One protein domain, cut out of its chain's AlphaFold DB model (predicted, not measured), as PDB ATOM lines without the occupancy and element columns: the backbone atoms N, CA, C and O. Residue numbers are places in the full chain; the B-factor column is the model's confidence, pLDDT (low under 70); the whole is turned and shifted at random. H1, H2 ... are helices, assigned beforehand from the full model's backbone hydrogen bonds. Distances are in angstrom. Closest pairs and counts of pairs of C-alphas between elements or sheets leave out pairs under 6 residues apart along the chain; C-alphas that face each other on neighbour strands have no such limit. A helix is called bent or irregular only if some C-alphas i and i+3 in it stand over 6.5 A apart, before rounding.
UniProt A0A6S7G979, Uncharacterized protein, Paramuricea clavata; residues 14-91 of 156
ATOM      1  N   GLN A  14      -0.865  23.396  72.599       93.19
ATOM      2  CA  GLN A  14      -1.056  23.166  74.029       93.19
ATOM      3  C   GLN A  14      -1.833  24.313  74.692       93.19
ATOM      4  O   GLN A  14      -2.730  24.062  75.499       93.19
ATOM      5  N   GLN A  15      -1.517  25.565  74.351       94.00
ATOM      6  CA  GLN A  15      -2.255  26.740  74.820       94.00
ATOM      7  C   GLN A  15      -3.718  26.703  74.368       94.00
ATOM      8  O   GLN A  15      -4.614  26.934  75.181       94.00
ATOM      9  N   LEU A  16      -3.963  26.341  73.106       96.06
ATOM     10  CA  LEU A  16      -5.310  26.173  72.570       96.06
ATOM     11  C   LEU A  16      -6.086  25.086  73.325       96.06
ATOM     12  O   LEU A  16      -7.233  25.306  73.703       96.06
ATOM     13  N   GLY A  17      -5.448  23.946  73.607       96.12
ATOM     14  CA  GLY A  17      -6.054  22.872  74.397       96.12
ATOM     15  C   GLY A  17      -6.480  23.338  75.791       96.12
ATOM     16  O   GLY A  17      -7.623  23.128  76.185       96.12
ATOM     17  N   LYS A  18      -5.598  24.053  76.503       96.44
ATOM     18  CA  LYS A  18      -5.909  24.626  77.826       96.44
ATOM     19  C   LYS A  18      -7.073  25.615  77.767       96.44
ATOM     20  O   LYS A  18      -7.947  25.570  78.624       96.44
ATOM     21  N   LEU A  19      -7.102  26.482  76.754       97.50
ATOM     22  CA  LEU A  19      -8.185  27.448  76.564       97.50
ATOM     23  C   LEU A  19      -9.538  26.750  76.369       97.50
ATOM     24  O   LEU A  19     -10.530  27.154  76.971       97.50
ATOM     25  N   VAL A  20      -9.578  25.680  75.569       97.81
ATOM     26  CA  VAL A  20     -10.794  24.874  75.378       97.81
ATOM     27  C   VAL A  20     -11.236  24.235  76.694       97.81
ATOM     28  O   VAL A  20     -12.421  24.297  77.017       97.81
ATOM     29  N   THR A  21     -10.307  23.680  77.478       97.62
ATOM     30  CA  THR A  21     -10.616  23.122  78.803       97.62
ATOM     31  C   THR A  21     -11.212  24.181  79.727       97.62
ATOM     32  O   THR A  21     -12.319  23.990  80.217       97.62
ATOM     33  N   TYR A  22     -10.561  25.338  79.883       97.62
ATOM     34  CA  TYR A  22     -11.060  26.403  80.760       97.62
ATOM     35  C   TYR A  22     -12.433  26.932  80.338       97.62
ATOM     36  O   TYR A  22     -13.289  27.169  81.189       97.62
ATOM     37  N   ASN A  23     -12.675  27.077  79.035       97.75
ATOM     38  CA  ASN A  23     -13.983  27.497  78.535       97.75
ATOM     39  C   ASN A  23     -15.055  26.429  78.788       97.75
ATOM     40  O   ASN A  23     -16.181  26.763  79.149       97.75
ATOM     41  N   THR A  24     -14.710  25.150  78.632       98.06
ATOM     42  CA  THR A  24     -15.629  24.034  78.902       98.06
ATOM     43  C   THR A  24     -15.979  23.960  80.388       98.06
ATOM     44  O   THR A  24     -17.151  23.816  80.740       98.06
ATOM     45  N   ASP A  25     -14.991  24.143  81.265       97.94
ATOM     46  CA  ASP A  25     -15.195  24.184  82.714       97.94
ATOM     47  C   ASP A  25     -16.078  25.375  83.111       97.94
ATOM     48  O   ASP A  25     -17.031  25.222  83.876       97.94
ATOM     49  N   ALA A  26     -15.827  26.555  82.531       98.25
ATOM     50  CA  ALA A  26     -16.643  27.744  82.762       98.25
ATOM     51  C   ALA A  26     -18.104  27.545  82.316       98.25
ATOM     52  O   ALA A  26     -19.025  27.906  83.052       98.25
ATOM     53  N   LEU A  27     -18.333  26.929  81.150       97.94
ATOM     54  CA  LEU A  27     -19.679  26.591  80.670       97.94
ATOM     55  C   LEU A  27     -20.367  25.564  81.573       97.94
ATOM     56  O   LEU A  27     -21.557  25.697  81.855       97.94
ATOM     57  N   THR A  28     -19.619  24.579  82.067       98.06
ATOM     58  CA  THR A  28     -20.132  23.571  83.003       98.06
ATOM     59  C   THR A  28     -20.594  24.228  84.304       98.06
ATOM     60  O   THR A  28     -21.729  24.027  84.737       98.06
ATOM     61  N   MET A  29     -19.759  25.093  84.889       97.94
ATOM     62  CA  MET A  29     -20.096  25.878  86.083       97.94
ATOM     63  C   MET A  29     -21.331  26.760  85.859       97.94
ATOM     64  O   MET A  29     -22.233  26.787  86.697       97.94
ATOM     65  N   LEU A  30     -21.408  27.446  84.714       97.56
ATOM     66  CA  LEU A  30     -22.559  28.279  84.355       97.56
ATOM     67  C   LEU A  30     -23.846  27.451  84.245       97.56
ATOM     68  O   LEU A  30     -24.883  27.865  84.764       97.56
ATOM     69  N   GLY A  31     -23.776  26.275  83.616       95.62
ATOM     70  CA  GLY A  31     -24.898  25.342  83.522       95.62
ATOM     71  C   GLY A  31     -25.395  24.895  84.899       95.62
ATOM     72  O   GLY A  31     -26.599  24.915  85.158       95.62
ATOM     73  N   HIS A  32     -24.478  24.577  85.818       95.56
ATOM     74  CA  HIS A  32     -24.831  24.223  87.195       95.56
ATOM     75  C   HIS A  32     -25.529  25.368  87.936       95.56
ATOM     76  O   HIS A  32     -26.606  25.160  88.500       95.56
ATOM     77  N   ILE A  33     -24.964  26.577  87.885       96.69
ATOM     78  CA  ILE A  33     -25.549  27.763  88.529       96.69
ATOM     79  C   ILE A  33     -26.931  28.063  87.946       96.69
ATOM     80  O   ILE A  33     -27.862  28.391  88.681       96.69
ATOM     81  N   HIS A  34     -27.092  27.931  86.628       93.62
ATOM     82  CA  HIS A  34     -28.373  28.142  85.966       93.62
ATOM     83  C   HIS A  34     -29.443  27.172  86.484       93.62
ATOM     84  O   HIS A  34     -30.529  27.603  86.877       93.62
ATOM     85  N   MET A  35     -29.120  25.881  86.570       93.31
ATOM     86  CA  MET A  35     -30.032  24.869  87.112       93.31
ATOM     87  C   MET A  35     -30.377  25.126  88.583       93.31
ATOM     88  O   MET A  35     -31.540  25.009  88.980       93.31
ATOM     89  N   GLU A  36     -29.397  25.523  89.396       93.88
ATOM     90  CA  GLU A  36     -29.623  25.880  90.800       93.88
ATOM     91  C   GLU A  36     -30.539  27.104  90.933       93.88
ATOM     92  O   GLU A  36     -31.488  27.091  91.719       93.88
ATOM     93  N   LEU A  37     -30.327  28.135  90.113       95.00
ATOM     94  CA  LEU A  37     -31.154  29.340  90.092       95.00
ATOM     95  C   LEU A  37     -32.605  29.023  89.724       95.00
ATOM     96  O   LEU A  37     -33.534  29.549  90.343       95.00
ATOM     97  N   LEU A  38     -32.827  28.158  88.737       93.56
ATOM     98  CA  LEU A  38     -34.174  27.743  88.347       93.56
ATOM     99  C   LEU A  38     -34.861  26.922  89.448       93.56
ATOM    100  O   LEU A  38     -36.037  27.154  89.738       93.56
ATOM    101  N   ASN A  39     -34.127  26.053  90.146       93.06
ATOM    102  CA  ASN A  39     -34.639  25.359  91.330       93.06
ATOM    103  C   ASN A  39     -34.982  26.333  92.466       93.06
ATOM    104  O   ASN A  39     -36.081  26.273  93.019       93.06
ATOM    105  N   ARG A  40     -34.112  27.309  92.748       94.56
ATOM    106  CA  ARG A  40     -34.370  28.371  93.733       94.56
ATOM    107  C   ARG A  40     -35.632  29.161  93.381       94.56
ATOM    108  O   ARG A  40     -36.452  29.450  94.249       94.56
ATOM    109  N   ARG A  41     -35.847  29.469  92.098       95.31
ATOM    110  CA  ARG A  41     -37.086  30.110  91.622       95.31
ATOM    111  C   ARG A  41     -38.315  29.245  91.895       95.31
ATOM    112  O   ARG A  41     -39.323  29.776  92.360       95.31
ATOM    113  N   ARG A  42     -38.243  27.927  91.664       94.94
ATOM    114  CA  ARG A  42     -39.335  26.997  92.007       94.94
ATOM    115  C   ARG A  42     -39.640  27.007  93.503       94.94
ATOM    116  O   ARG A  42     -40.815  27.032  93.865       94.94
ATOM    117  N   GLU A  43     -38.623  27.038  94.362       93.88
ATOM    118  CA  GLU A  43     -38.794  27.116  95.821       93.88
ATOM    119  C   GLU A  43     -39.493  28.404  96.265       93.88
ATOM    120  O   GLU A  43     -40.366  28.358  97.129       93.88
ATOM    121  N   LEU A  44     -39.165  29.536  95.637       94.56
ATOM    122  CA  LEU A  44     -39.793  30.829  95.925       94.56
ATOM    123  C   LEU A  44     -41.250  30.908  95.442       94.56
ATOM    124  O   LEU A  44     -42.078  31.574  96.065       94.56
ATOM    125  N   ILE A  45     -41.588  30.213  94.353       94.50
ATOM    126  CA  ILE A  45     -42.966  30.141  93.836       94.50
ATOM    127  C   ILE A  45     -43.819  29.171  94.657       94.50
ATOM    128  O   ILE A  45     -44.996  29.439  94.895       94.50
ATOM    129  N   LYS A  46     -43.221  28.073  95.134       94.19
ATOM    130  CA  LYS A  46     -43.878  27.000  95.895       94.19
ATOM    131  C   LYS A  46     -44.867  27.473  96.980       94.19
ATOM    132  O   LYS A  46     -45.968  26.925  96.998       94.19
ATOM    133  N   PRO A  47     -44.564  28.455  97.858       93.88
ATOM    134  CA  PRO A  47     -45.507  28.910  98.887       93.88
ATOM    135  C   PRO A  47     -46.730  29.659  98.341       93.88
ATOM    136  O   PRO A  47     -47.762  29.692  99.006       93.88
ATOM    137  N   ASN A  48     -46.627  30.248  97.148       93.56
ATOM    138  CA  ASN A  48     -47.703  31.009  96.508       93.56
ATOM    139  C   ASN A  48     -48.551  30.146  95.556       93.56
ATOM    140  O   ASN A  48     -49.584  30.594  95.061       93.56
ATOM    141  N   LEU A  49     -48.120  28.912  95.288       92.31
ATOM    142  CA  LEU A  49     -48.820  27.971  94.424       92.31
ATOM    143  C   LEU A  49     -49.933  27.247  95.196       92.31
ATOM    144  O   LEU A  49     -49.828  26.994  96.398       92.31
ATOM    145  N   ASN A  50     -51.008  26.862  94.505       92.56
ATOM    146  CA  ASN A  50     -52.042  26.022  95.108       92.56
ATOM    147  C   ASN A  50     -51.423  24.694  95.592       92.56
ATOM    148  O   ASN A  50     -50.668  24.049  94.863       92.56
ATOM    149  N   LYS A  51     -51.781  24.290  96.819       90.31
ATOM    150  CA  LYS A  51     -51.292  23.091  97.518       90.31
ATOM    151  C   LYS A  51     -51.354  21.827  96.669       90.31
ATOM    152  O   LYS A  51     -50.469  20.987  96.785       90.31
ATOM    153  N   GLU A  52     -52.365  21.706  95.811       90.88
ATOM    154  CA  GLU A  52     -52.515  20.547  94.929       90.88
ATOM    155  C   GLU A  52     -51.379  20.409  93.916       90.88
ATOM    156  O   GLU A  52     -51.046  19.288  93.554       90.88
ATOM    157  N   TYR A  53     -50.760  21.517  93.497       92.06
ATOM    158  CA  TYR A  53     -49.725  21.544  92.460       92.06
ATOM    159  C   TYR A  53     -48.320  21.791  93.005       92.06
ATOM    160  O   TYR A  53     -47.383  21.966  92.235       92.06
ATOM    161  N   VAL A  54     -48.138  21.787  94.325       92.31
ATOM    162  CA  VAL A  54     -46.825  21.973  94.968       92.31
ATOM    163  C   VAL A  54     -45.799  20.931  94.496       92.31
ATOM    164  O   VAL A  54     -44.598  21.207  94.494       92.31
ATOM    165  N   SER A  55     -46.261  19.758  94.053       91.12
ATOM    166  CA  SER A  55     -45.445  18.710  93.433       91.12
ATOM    167  C   SER A  55     -44.833  19.108  92.084       91.12
ATOM    168  O   SER A  55     -43.819  18.529  91.709       91.12
ATOM    169  N   LEU A  56     -45.356  20.125  91.389       91.62
ATOM    170  CA  LEU A  56     -44.723  20.677  90.180       91.62
ATOM    171  C   LEU A  56     -43.375  21.340  90.481       91.62
ATOM    172  O   LEU A  56     -42.517  21.414  89.616       91.62
ATOM    173  N   CYS A  57     -43.161  21.811  91.711       92.38
ATOM    174  CA  CYS A  57     -41.872  22.365  92.126       92.38
ATOM    175  C   CYS A  57     -40.865  21.277  92.538       92.38
ATOM    176  O   CYS A  57     -39.821  21.605  93.102       92.38
ATOM    177  N   SER A  58     -41.175  19.991  92.341       88.38
ATOM    178  CA  SER A  58     -40.268  18.897  92.698       88.38
ATOM    179  C   SER A  58     -39.052  18.874  91.767       88.38
ATOM    180  O   SER A  58     -39.229  19.045  90.557       88.38
ATOM    181  N   PRO A  59     -37.839  18.581  92.270       85.94
ATOM    182  CA  PRO A  59     -36.642  18.466  91.430       85.94
ATOM    183  C   PRO A  59     -36.733  17.345  90.379       85.94
ATOM    184  O   PRO A  59     -35.989  17.367  89.409       85.94
ATOM    185  N   GLN A  60     -37.658  16.391  90.532       85.94
ATOM    186  CA  GLN A  60     -37.952  15.353  89.536       85.94
ATOM    187  C   GLN A  60     -38.573  15.898  88.247       85.94
ATOM    188  O   GLN A  60     -38.475  15.242  87.215       85.94
ATOM    189  N   THR A  61     -39.235  17.059  88.292       85.00
ATOM    190  CA  THR A  61     -39.773  17.664  87.069       85.00
ATOM    191  C   THR A  61     -38.618  18.308  86.303       85.00
ATOM    192  O   THR A  61     -37.951  19.190  86.857       85.00
ATOM    193  N   PRO A  62     -38.330  17.889  85.060       84.88
ATOM    194  CA  PRO A  62     -37.226  18.461  84.309       84.88
ATOM    195  C   PRO A  62     -37.464  19.957  84.098       84.88
ATOM    196  O   PRO A  62     -38.600  20.409  83.941       84.88
ATOM    197  N   ILE A  63     -36.386  20.729  84.156       87.50
ATOM    198  CA  ILE A  63     -36.411  22.139  83.790       87.50
ATOM    199  C   ILE A  63     -35.982  22.215  82.330       87.50
ATOM    200  O   ILE A  63     -34.877  21.791  81.999       87.50
ATOM    201  N   THR A  64     -36.877  22.698  81.473       88.12
ATOM    202  CA  THR A  64     -36.607  22.955  80.053       88.12
ATOM    203  C   THR A  64     -36.480  24.470  79.853       88.12
ATOM    204  O   THR A  64     -36.069  25.187  80.769       88.12
ATOM    205  N   GLU A  65     -36.864  24.990  78.688       88.56
ATOM    206  CA  GLU A  65     -37.063  26.431  78.478       88.56
ATOM    207  C   GLU A  65     -38.130  27.009  79.425       88.56
ATOM    208  O   GLU A  65     -38.075  28.178  79.817       88.56
ATOM    209  N   LEU A  66     -39.087  26.171  79.836       90.38
ATOM    210  CA  LEU A  66     -40.139  26.518  80.777       90.38
ATOM    211  C   LEU A  66     -39.814  26.007  82.181       90.38
ATOM    212  O   LEU A  66     -39.332  24.891  82.387       90.38
ATOM    213  N   LEU A  67     -40.174  26.808  83.189       90.81
ATOM    214  CA  LEU A  67     -39.847  26.520  84.588       90.81
ATOM    215  C   LEU A  67     -40.425  25.188  85.084       90.81
ATOM    216  O   LEU A  67     -39.862  24.615  86.006       90.81
ATOM    217  N   PHE A  68     -41.519  24.690  84.509       91.00
ATOM    218  CA  PHE A  68     -42.180  23.439  84.911       91.00
ATOM    219  C   PHE A  68     -42.150  22.353  83.822       91.00
ATOM    220  O   PHE A  68     -42.815  21.328  83.961       91.00
ATOM    221  N   GLY A  69     -41.372  22.573  82.759       90.06
ATOM    222  CA  GLY A  69     -41.340  21.696  81.596       90.06
ATOM    223  C   GLY A  69     -42.490  21.939  80.616       90.06
ATOM    224  O   GLY A  69     -43.392  22.744  80.863       90.06
ATOM    225  N   ASP A  70     -42.448  21.205  79.509       91.88
ATOM    226  CA  ASP A  70     -43.338  21.413  78.360       91.88
ATOM    227  C   ASP A  70     -44.678  20.665  78.523       91.88
ATOM    228  O   ASP A  70     -45.729  21.127  78.081       91.88
ATOM    229  N   ASP A  71     -44.678  19.563  79.282       90.88
ATOM    230  CA  ASP A  71     -45.845  18.697  79.519       90.88
ATOM    231  C   ASP A  71     -46.703  19.119  80.724       90.88
ATOM    232  O   ASP A  71     -47.309  18.292  81.421       90.88
ATOM    233  N   LEU A  72     -46.770  20.420  81.009       91.75
ATOM    234  CA  LEU A  72     -47.411  20.948  82.217       91.75
ATOM    235  C   LEU A  72     -48.872  20.491  82.363       91.75
ATOM    236  O   LEU A  72     -49.314  20.117  83.451       91.75
ATOM    237  N   GLN A  73     -49.629  20.488  81.265       91.44
ATOM    238  CA  GLN A  73     -51.045  20.117  81.275       91.44
ATOM    239  C   GLN A  73     -51.254  18.636  81.625       91.44
ATOM    240  O   GLN A  73     -52.144  18.306  82.417       91.44
ATOM    241  N   ALA A  74     -50.405  17.750  81.095       92.50
ATOM    242  CA  ALA A  74     -50.426  16.326  81.414       92.50
ATOM    243  C   ALA A  74     -50.038  16.079  82.881       92.50
ATOM    244  O   ALA A  74     -50.716  15.324  83.587       92.50
ATOM    245  N   GLN A  75     -49.014  16.781  83.379       92.12
ATOM    246  CA  GLN A  75     -48.607  16.709  84.784       92.12
ATOM    247  C   GLN A  75     -49.724  17.178  85.723       92.12
ATOM    248  O   GLN A  75     -50.033  16.495  86.697       92.12
ATOM    249  N   MET A  76     -50.399  18.290  85.411       92.81
ATOM    250  CA  MET A  76     -51.535  18.774  86.203       92.81
ATOM    251  C   MET A  76     -52.691  17.767  86.246       92.81
ATOM    252  O   MET A  76     -53.301  17.583  87.302       92.81
ATOM    253  N   ALA A  77     -53.002  17.106  85.126       93.44
ATOM    254  CA  ALA A  77     -54.037  16.074  85.077       93.44
ATOM    255  C   ALA A  77     -53.669  14.853  85.937       93.44
ATOM    256  O   ALA A  77     -54.487  14.395  86.740       93.44
ATOM    257  N   SER A  78     -52.423  14.381  85.828       92.50
ATOM    258  CA  SER A  78     -51.890  13.280  86.639       92.50
ATOM    259  C   SER A  78     -51.909  13.607  88.135       92.50
ATOM    260  O   SER A  78     -52.419  12.828  88.940       92.50
ATOM    261  N   ILE A  79     -51.464  14.810  88.512       92.44
ATOM    262  CA  ILE A  79     -51.475  15.292  89.898       92.44
ATOM    263  C   ILE A  79     -52.898  15.308  90.466       92.44
ATOM    264  O   ILE A  79     -53.125  14.828  91.575       92.44
ATOM    265  N   LYS A  80     -53.882  15.803  89.705       92.88
ATOM    266  CA  LYS A  80     -55.292  15.779  90.131       92.88
ATOM    267  C   LYS A  80     -55.804  14.358  90.342       92.88
ATOM    268  O   LYS A  80     -56.474  14.095  91.342       92.88
ATOM    269  N   ALA A  81     -55.494  13.445  89.423       91.69
ATOM    270  CA  ALA A  81     -55.883  12.045  89.544       91.69
ATOM    271  C   ALA A  81     -55.253  11.397  90.790       91.69
ATOM    272  O   ALA A  81     -55.963  10.779  91.586       91.69
ATOM    273  N   ALA A  82     -53.955  11.617  91.014       90.25
ATOM    274  CA  ALA A  82     -53.231  11.125  92.183       90.25
ATOM    275  C   ALA A  82     -53.797  11.688  93.498       90.25
ATOM    276  O   ALA A  82     -54.050  10.932  94.439       90.25
ATOM    277  N   ASN A  83     -54.081  12.993  93.550       89.62
ATOM    278  CA  ASN A  83     -54.679  13.644  94.718       89.62
ATOM    279  C   ASN A  83     -56.076  13.087  95.024       89.62
ATOM    280  O   ASN A  83     -56.383  12.810  96.183       89.62
ATOM    281  N   ARG A  84     -56.907  12.849  93.999       89.12
ATOM    282  CA  ARG A  84     -58.236  12.235  94.167       89.12
ATOM    283  C   ARG A  84     -58.139  10.832  94.766       89.12
ATOM    284  O   ARG A  84     -58.897  10.507  95.679       89.12
ATOM    285  N   ILE A  85     -57.210  10.012  94.273       88.06
ATOM    286  CA  ILE A  85     -56.981   8.656  94.793       88.06
ATOM    287  C   ILE A  85     -56.500   8.723  96.246       88.06
ATOM    288  O   ILE A  85     -57.066   8.054  97.108       88.06
ATOM    289  N   SER A  86     -55.515   9.578  96.538       85.88
ATOM    290  CA  SER A  86     -54.974   9.775  97.890       85.88
ATOM    291  C   SER A  86     -56.047  10.219  98.893       85.88
ATOM    292  O   SER A  86     -56.135   9.686 100.001       85.88
ATOM    293  N   GLN A  87     -56.924  11.148  98.508       82.75
ATOM    294  CA  GLN A  87     -58.041  11.578  99.354       82.75
ATOM    295  C   GLN A  87     -59.064  10.453  99.569       82.75
ATOM    296  O   GLN A  87     -59.572  10.283 100.680       82.75
ATOM    297  N   SER A  88     -59.340   9.650  98.538       80.94
ATOM    298  CA  SER A  88     -60.272   8.523  98.637       80.94
ATOM    299  C   SER A  88     -59.770   7.415  99.565       80.94
ATOM    300  O   SER A  88     -60.578   6.781 100.240       80.94
ATOM    301  N   THR A  89     -58.459   7.166  99.623       76.88
ATOM    302  CA  THR A  89     -57.882   6.113 100.475       76.88
ATOM    303  C   THR A  89     -57.693   6.577 101.919       76.88
ATOM    304  O   THR A  89     -57.970   5.823 102.854       76.88
ATOM    305  N   THR A  90     -57.304   7.839 102.126       66.06
ATOM    306  CA  THR A  90     -57.064   8.414 103.464       66.06
ATOM    307  C   THR A  90     -58.342   8.816 104.209       66.06
ATOM    308  O   THR A  90     -58.343   8.868 105.439       66.06
ATOM    309  N   SER A  91     -59.466   9.032 103.513       59.44
ATOM    310  CA  SER A  91     -60.750   9.378 104.145       59.44
ATOM    311  C   SER A  91     -61.439   8.209 104.877       59.44
ATOM    312  O   SER A  91     -62.473   8.424 105.514       59.44
TER     313      SER A  91
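AT A GLANCE: This is residues 14 to 91 of the 156 residues of an uncharacterized protein of Paramuricea clavata (UniProt A0A6S7G979). One long helix, H1, sticks out as an arm with its residues 14 to 34, and after its residue 48 a tight turn folds back into a short helix, H2, which runs beside residues 39 to 46 of H1. H3 packs on H2 at a slant, and residues 84 to 91 at its end stick out too. The printed part has 78 residues with three named helices, in the order H1, H2, H3, and no named strand; the class is all helix. The whole is an extended rod, with a radius of gyration of the C-alphas of 18.7 A and spans of 68 by 21 by 20 A.

HOW THE PARTS SIT: H1, residues 14 to 48, touches H2, residues 51 to 57, with residues 39 to 46 alone; the closest C-alphas, those of Arg 42 and Cys 57, are 5.3 A apart. The two form a helical hairpin, running opposite ways at a shallow tilt of 2 degrees. H3, residues 72 to 90, touches H2 with residues 75 to 83 alone; the closest C-alphas, those of Tyr 53 and Ile 79, are 7.0 A apart. H2 and H3 run opposite ways at a steep tilt of 49 degrees. H1 and H3 are apart. Every O i to N i+4 pair is within hydrogen-bond range in H3, against 29 of 31 in H1 and 0 of 3 in H2, where 3 of 4 O i to N i+3 pairs are within range.

IN THESE COORDINATES: H1 measures 52.4 A from C-alpha 14 at (-1.056, 23.166, 74.029) to C-alpha 48 at (-47.703, 31.009, 96.508). It is irregular, but only just: C-alphas 44 and 47 are 6.7 A apart. H2 measures 10.9 A and is irregular, with C-alphas 52 and 55 7.5 A apart. H3 measures 26.5 A and ends with C-alpha 90 at (-57.064, 8.414, 103.464).

THE WHOLE: The C-alphas farthest apart, those of Gln 14 and Ser 91, are 68.3 A apart. Without the stretches that stand free, the body spans 30 by 22 by 14 A. The printed part has no cut. The link from H1 to H2 is tight; that from H2 to H3, residues 58 to 71, is long. The mean pLDDT of the printed part is 91.6, and residues 90 to 91 are under 70.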